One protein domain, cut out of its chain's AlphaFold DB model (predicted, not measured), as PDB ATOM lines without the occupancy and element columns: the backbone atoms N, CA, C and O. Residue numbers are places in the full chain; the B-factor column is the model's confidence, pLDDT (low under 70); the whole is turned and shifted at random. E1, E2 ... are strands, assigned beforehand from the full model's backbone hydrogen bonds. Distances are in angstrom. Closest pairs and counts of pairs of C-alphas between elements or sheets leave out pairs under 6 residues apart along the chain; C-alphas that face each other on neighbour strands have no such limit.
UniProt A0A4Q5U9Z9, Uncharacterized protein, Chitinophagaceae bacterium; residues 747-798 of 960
ATOM      1  N   ALA A 747      37.422  35.986 -31.652       96.12
ATOM      2  CA  ALA A 747      36.194  35.775 -30.898       96.12
ATOM      3  C   ALA A 747      35.877  34.280 -30.779       96.12
ATOM      4  O   ALA A 747      35.669  33.625 -31.797       96.12
ATOM      5  N   SER A 748      35.776  33.769 -29.557       95.94
ATOM      6  CA  SER A 748      35.326  32.414 -29.226       95.94
ATOM      7  C   SER A 748      34.303  32.450 -28.087       95.94
ATOM      8  O   SER A 748      34.143  33.474 -27.414       95.94
ATOM      9  N   SER A 749      33.546  31.365 -27.933       97.56
ATOM     10  CA  SER A 749      32.667  31.125 -26.783       97.56
ATOM     11  C   SER A 749      33.119  29.852 -26.092       97.56
ATOM     12  O   SER A 749      33.114  28.799 -26.731       97.56
ATOM     13  N   ASP A 750      33.457  29.956 -24.810       96.06
ATOM     14  CA  ASP A 750      34.229  28.928 -24.116       96.06
ATOM     15  C   ASP A 750      33.655  28.615 -22.728       96.06
ATOM     16  O   ASP A 750      33.026  29.458 -22.077       96.06
ATOM     17  N   ILE A 751      33.893  27.386 -22.271       96.06
ATOM     18  CA  ILE A 751      33.777  26.958 -20.876       96.06
ATOM     19  C   ILE A 751      35.145  26.414 -20.468       96.06
ATOM     20  O   ILE A 751      35.594  25.387 -20.981       96.06
ATOM     21  N   VAL A 752      35.778  27.095 -19.516       96.06
ATOM     22  CA  VAL A 752      37.162  26.838 -19.107       96.06
ATOM     23  C   VAL A 752      37.205  26.380 -17.651       96.06
ATOM     24  O   VAL A 752      36.487  26.907 -16.799       96.06
ATOM     25  N   ALA A 753      38.056  25.396 -17.360       95.94
ATOM     26  CA  ALA A 753      38.416  25.026 -15.997       95.94
ATOM     27  C   ALA A 753      39.934  25.123 -15.817       95.94
ATOM     28  O   ALA A 753      40.701  24.440 -16.499       95.94
ATOM     29  N   THR A 754      40.351  25.950 -14.865       96.50
ATOM     30  CA  THR A 754      41.757  26.274 -14.607       96.50
ATOM     31  C   THR A 754      42.182  25.688 -13.268       96.50
ATOM     32  O   THR A 754      41.452  25.763 -12.279       96.50
ATOM     33  N   SER A 755      43.359  25.063 -13.229       96.94
ATOM     34  CA  SER A 755      43.931  24.550 -11.980       96.94
ATOM     35  C   SER A 755      44.300  25.685 -11.015       96.94
ATOM     36  O   SER A 755      44.465  26.839 -11.407       96.94
ATOM     37  N   ASN A 756      44.495  25.359  -9.735       94.94
ATOM     38  CA  ASN A 756      44.876  26.339  -8.710       94.94
ATOM     39  C   ASN A 756      46.255  26.991  -8.945       94.94
ATOM     40  O   ASN A 756      46.598  27.951  -8.261       94.94
ATOM     41  N   ASN A 757      47.055  26.446  -9.861       95.81
ATOM     42  CA  ASN A 757      48.349  26.963 -10.296       95.81
ATOM     43  C   ASN A 757      48.382  27.222 -11.817       95.81
ATOM     44  O   ASN A 757      49.440  27.092 -12.437       95.81
ATOM     45  N   GLY A 758      47.229  27.526 -12.413       96.12
ATOM     46  CA  GLY A 758      47.080  27.854 -13.829       96.12
ATOM     47  C   GLY A 758      46.597  29.278 -14.084       96.12
ATOM     48  O   GLY A 758      46.272  30.027 -13.164       96.12
ATOM     49  N   ASP A 759      46.540  29.615 -15.365       93.62
ATOM     50  CA  ASP A 759      46.013  30.853 -15.933       93.62
ATOM     51  C   ASP A 759      45.477  30.589 -17.359       93.62
ATOM     52  O   ASP A 759      45.461  29.451 -17.822       93.62
ATOM     53  N   GLU A 760      45.057  31.632 -18.080       88.06
ATOM     54  CA  GLU A 760      44.593  31.540 -19.483       88.06
ATOM     55  C   GLU A 760      45.701  31.112 -20.480       88.06
ATOM     56  O   GLU A 760      45.459  31.002 -21.679       88.06
ATOM     57  N   GLY A 761      46.939  30.899 -20.017       91.31
ATOM     58  CA  GLY A 761      48.066  30.422 -20.823       91.31
ATOM     59  C   GLY A 761      48.626  29.063 -20.389       91.31
ATOM     60  O   GLY A 761      49.437  28.488 -21.117       91.31
ATOM     61  N   SER A 762      48.229  28.533 -19.227       95.38
ATOM     62  CA  SER A 762      48.826  27.336 -18.631       95.38
ATOM     63  C   SER A 762      47.904  26.610 -17.643       95.38
ATOM     64  O   SER A 762      47.137  27.214 -16.902       95.38
ATOM     65  N   ASN A 763      48.015  25.282 -17.589       97.12
ATOM     66  CA  ASN A 763      47.309  24.396 -16.653       97.12
ATOM     67  C   ASN A 763      45.773  24.573 -16.628       97.12
ATOM     68  O   ASN A 763      45.173  24.715 -15.553       97.12
ATOM     69  N   TYR A 764      45.145  24.516 -17.805       97.25
ATOM     70  CA  TYR A 764      43.692  24.599 -17.989       97.25
ATOM     71  C   TYR A 764      43.170  23.575 -19.014       97.25
ATOM     72  O   TYR A 764      43.922  22.971 -19.789       97.25
ATOM     73  N   ILE A 765      41.856  23.361 -19.001       97.44
ATOM     74  CA  ILE A 765      41.099  22.667 -20.048       97.44
ATOM     75  C   ILE A 765      40.033  23.614 -20.594       97.44
ATOM     76  O   ILE A 765      39.417  24.357 -19.830       97.44
ATOM     77  N   ASP A 766      39.821  23.564 -21.903       96.00
ATOM     78  CA  ASP A 766      38.931  24.461 -22.630       96.00
ATOM     79  C   ASP A 766      38.042  23.673 -23.600       96.00
ATOM     80  O   ASP A 766      38.504  22.813 -24.364       96.00
ATOM     81  N   MET A 767      36.744  23.963 -23.531       97.19
ATOM     82  CA  MET A 767      35.716  23.507 -24.450       97.19
ATOM     83  C   MET A 767      35.027  24.725 -25.051       97.19
ATOM     84  O   MET A 767      34.362  25.474 -24.332       97.19
ATOM     85  N   GLY A 768      35.085  24.861 -26.373       96.50
ATOM     86  CA  GLY A 768      34.568  26.060 -27.009       96.50
ATOM     87  C   GLY A 768      34.317  25.959 -28.500       96.50
ATOM     88  O   GLY A 768      34.441  24.902 -29.130       96.50
ATOM     89  N   ILE A 769      33.896  27.094 -29.056       97.75
ATOM     90  CA  ILE A 769      33.664  27.284 -30.484       97.75
ATOM     91  C   ILE A 769      34.076  28.687 -30.927       97.75
ATOM     92  O   ILE A 769      33.692  29.698 -30.336       97.75
ATOM     93  N   ASN A 770      34.819  28.742 -32.028       97.25
ATOM     94  CA  ASN A 770      35.208  29.983 -32.682       97.25
ATOM     95  C   ASN A 770      34.016  30.702 -33.325       97.25
ATOM     96  O   ASN A 770      33.151  30.088 -33.950       97.25
ATOM     97  N   GLY A 771      34.031  32.030 -33.281       96.69
ATOM     98  CA  GLY A 771      33.105  32.896 -33.999       96.69
ATOM     99  C   GLY A 771      33.312  32.869 -35.517       96.69
ATOM    100  O   GLY A 771      34.326  32.401 -36.040       96.69
ATOM    101  N   GLY A 772      32.345  33.427 -36.249       96.81
ATOM    102  CA  GLY A 772      32.306  33.366 -37.717       96.81
ATOM    103  C   GLY A 772      33.442  34.099 -38.446       96.81
ATOM    104  O   GLY A 772      33.631  33.872 -39.638       96.81
ATOM    105  N   GLY A 773      34.196  34.964 -37.758       95.25
ATOM    106  CA  GLY A 773      35.357  35.672 -38.311       95.25
ATOM    107  C   GLY A 773      36.710  35.215 -37.765       95.25
ATOM    108  O   GLY A 773      37.721  35.826 -38.106       95.25
ATOM    109  N   PHE A 774      36.754  34.174 -36.925       96.69
ATOM    110  CA  PHE A 774      37.984  33.742 -36.261       96.69
ATOM    111  C   PHE A 774      39.059  33.294 -37.262       96.69
ATOM    112  O   PHE A 774      38.815  32.457 -38.134       96.69
ATOM    113  N   ASN A 775      40.270  33.835 -37.115       91.81
ATOM    114  CA  ASN A 775      41.426  33.504 -37.943       91.81
ATOM    115  C   ASN A 775      42.715  33.797 -37.161       91.81
ATOM    116  O   ASN A 775      43.230  34.916 -37.189       91.81
ATOM    117  N   ASN A 776      43.223  32.784 -36.452       86.31
ATOM    118  CA  ASN A 776      44.476  32.860 -35.707       86.31
ATOM    119  C   ASN A 776      45.445  31.773 -36.188       86.31
ATOM    120  O   ASN A 776      45.262  30.587 -35.908       86.31
ATOM    121  N   SER A 777      46.487  32.172 -36.912       86.62
ATOM    122  CA  SER A 777      47.494  31.258 -37.468       86.62
ATOM    123  C   SER A 777      48.422  30.649 -36.409       86.62
ATOM    124  O   SER A 777      49.134  29.695 -36.709       86.62
ATOM    125  N   SER A 778      48.436  31.198 -35.189       86.00
ATOM    126  CA  SER A 778      49.332  30.763 -34.109       86.00
ATOM    127  C   SER A 778      48.888  29.442 -33.473       86.00
ATOM    128  O   SER A 778      49.708  28.745 -32.887       86.00
ATOM    129  N   MET A 779      47.608  29.074 -33.618       85.38
ATOM    130  CA  MET A 779      47.030  27.832 -33.088       85.38
ATOM    131  C   MET A 779      46.338  27.043 -34.214       85.38
ATOM    132  O   MET A 779      45.112  26.963 -34.264       85.38
ATOM    133  N   PRO A 780      47.099  26.460 -35.159       89.81
ATOM    134  CA  PRO A 780      46.552  25.940 -36.413       89.81
ATOM    135  C   PRO A 780      45.543  24.796 -36.238       89.81
ATOM    136  O   PRO A 780      44.684  24.626 -37.096       89.81
ATOM    137  N   MET A 781      45.614  24.029 -35.143       93.38
ATOM    138  CA  MET A 781      44.684  22.918 -34.888       93.38
ATOM    139  C   MET A 781      43.284  23.369 -34.460       93.38
ATOM    140  O   MET A 781      42.320  22.661 -34.735       93.38
ATOM    141  N   VAL A 782      43.173  24.527 -33.806       93.25
ATOM    142  CA  VAL A 782      41.899  25.098 -33.335       93.25
ATOM    143  C   VAL A 782      41.508  26.352 -34.121       93.25
ATOM    144  O   VAL A 782      40.572  27.047 -33.753       93.25
ATOM    145  N   SER A 783      42.210  26.662 -35.215       93.38
ATOM    146  CA  SER A 783      41.933  27.837 -36.046       93.38
ATOM    147  C   SER A 783      40.747  27.620 -36.997       93.38
ATOM    148  O   SER A 783      40.328  26.493 -37.267       93.38
ATOM    149  N   GLY A 784      40.225  28.721 -37.540       95.00
ATOM    150  CA  GLY A 784      39.136  28.741 -38.517       95.00
ATOM    151  C   GLY A 784      37.774  29.117 -37.926       95.00
ATOM    152  O   GLY A 784      37.483  28.883 -36.751       95.00
ATOM    153  N   ALA A 785      36.942  29.731 -38.764       96.19
ATOM    154  CA  ALA A 785      35.595  30.150 -38.404       96.19
ATOM    155  C   ALA A 785      34.705  28.952 -38.045       96.19
ATOM    156  O   ALA A 785      34.667  27.963 -38.780       96.19
ATOM    157  N   ASN A 786      33.934  29.077 -36.961       95.94
ATOM    158  CA  ASN A 786      33.003  28.050 -36.471       95.94
ATOM    159  C   ASN A 786      33.665  26.711 -36.088       95.94
ATOM    160  O   ASN A 786      32.978  25.694 -35.969       95.94
ATOM    161  N   THR A 787      34.988  26.686 -35.908       96.56
ATOM    162  CA  THR A 787      35.707  25.508 -35.419       96.56
ATOM    163  C   THR A 787      35.354  25.280 -33.949       96.56
ATOM    164  O   THR A 787      35.633  26.133 -33.109       96.56
ATOM    165  N   ALA A 788      34.734  24.138 -33.643       97.19
ATOM    166  CA  ALA A 788      34.511  23.670 -32.278       97.19
ATOM    167  C   ALA A 788      35.698  22.821 -31.807       97.19
ATOM    168  O   ALA A 788      36.280  22.074 -32.600       97.19
ATOM    169  N   TYR A 789      36.038  22.909 -30.525       96.31
ATOM    170  CA  TYR A 789      37.204  22.236 -29.959       96.31
ATOM    171  C   TYR A 789      36.999  21.807 -28.506       96.31
ATOM    172  O   TYR A 789      36.153  22.318 -27.774       96.31
ATOM    173  N   LEU A 790      37.827  20.844 -28.109       96.69
ATOM    174  CA  LEU A 790      38.071  20.437 -26.734       96.69
ATOM    175  C   LEU A 790      39.566  20.125 -26.625       96.69
ATOM    176  O   LEU A 790      40.046  19.211 -27.301       96.69
ATOM    177  N   TYR A 791      40.301  20.887 -25.820       94.75
ATOM    178  CA  TYR A 791      41.742  20.701 -25.631       94.75
ATOM    179  C   TYR A 791      42.168  21.072 -24.207       94.75
ATOM    180  O   TYR A 791      41.412  21.679 -23.454       94.75
ATOM    181  N   SER A 792      43.388  20.694 -23.830       95.69
ATOM    182  CA  SER A 792      43.997  21.082 -22.558       95.69
ATOM    183  C   SER A 792      45.420  21.583 -22.777       95.69
ATOM    184  O   SER A 792      46.139  21.066 -23.634       95.69
ATOM    185  N   THR A 793      45.816  22.568 -21.975       95.38
ATOM    186  CA  THR A 793      47.193  23.043 -21.839       95.38
ATOM    187  C   THR A 793      47.658  22.667 -20.433       95.38
ATOM    188  O   THR A 793      47.247  23.300 -19.467       95.38
ATOM    189  N   GLY A 794      48.471  21.617 -20.285       91.69
ATOM    190  CA  GLY A 794      48.858  21.057 -18.981       91.69
ATOM    191  C   GLY A 794      49.652  19.749 -19.116       91.69
ATOM    192  O   GLY A 794      50.517  19.648 -19.983       91.69
ATOM    193  N   ASN A 795      49.359  18.756 -18.267       93.12
ATOM    194  CA  ASN A 795      49.922  17.395 -18.349       93.12
ATOM    195  C   ASN A 795      49.088  16.497 -19.300       93.12
ATOM    196  O   ASN A 795      48.631  16.949 -20.347       93.12
ATOM    197  N   ASP A 796      48.878  15.224 -18.948       96.94
ATOM    198  CA  ASP A 796      48.138  14.260 -19.766       96.94
ATOM    199  C   ASP A 796      46.652  14.622 -19.912       96.94
ATOM    200  O   ASP A 796      45.933  14.816 -18.928       96.94
ATOM    201  N   PHE A 797      46.156  14.612 -21.152       96.44
ATOM    202  CA  PHE A 797      44.736  14.777 -21.450       96.44
ATOM    203  C   PHE A 797      44.019  13.420 -21.464       96.44
ATOM    204  O   PHE A 797      44.031  12.687 -22.454       96.44
ATOM    205  N   SER A 798      43.394  13.071 -20.342       95.75
ATOM    206  CA  SER A 798      42.684  11.798 -20.182       95.75
ATOM    207  C   SER A 798      41.234  11.885 -20.677       95.75
ATOM    208  O   SER A 798      40.427  12.612 -20.103       95.75
TER     209      SER A 798
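What this domain is: This is residues 747 to 798 of the 960 residues of an uncharacterized protein of Chitinophagaceae bacterium (UniProt A0A4Q5U9Z9). A narrow, twisted sheet of three strands, E1 - E2 - E3, of which E1 and E2 bend, makes the long axis, and residues 771 to 787 form a large loop at the end where E2 stops and E3 starts. The class is all strand, in a meander, each strand the antiparallel neighbour of the one before. The printed part has 52 residues and no named helix; it is only just compact, close to loose, with a radius of gyration of the C-alphas of 11.4 A and spans of 32 by 19 by 18 A.

How they stand to each other: E2, residues 762 to 770, is the inner strand and bends by 70 degrees at residue 767. The edge strand E1, residues 748 to 759, bends by 156 degrees at residue 754 and forms an antiparallel hairpin with E2 at 175 degrees; N 751 and O 767 are within hydrogen-bond range at 2.9 A. The edge strand E3, residues 788 to 793, forms an antiparallel hairpin with E2 at 173 degrees, with N 766 and O 791 at 2.9 A.

Where its parts are: From first to last C-alpha, E1 measures 17.1 A, E2 19.7 A and E3 16.4 A. C-alpha 748 is at (35.326, 32.414, -29.226) and C-alpha 793 at (47.193, 23.043, -21.839).

The domain as a whole: The C-alphas farthest apart, of Asn 756 and Gly 773, are 32.5 A apart. The printed part has no cut; the link E1 to E2 is tight, and E2 to E3 is long. No printed residue is under 70 in pLDDT.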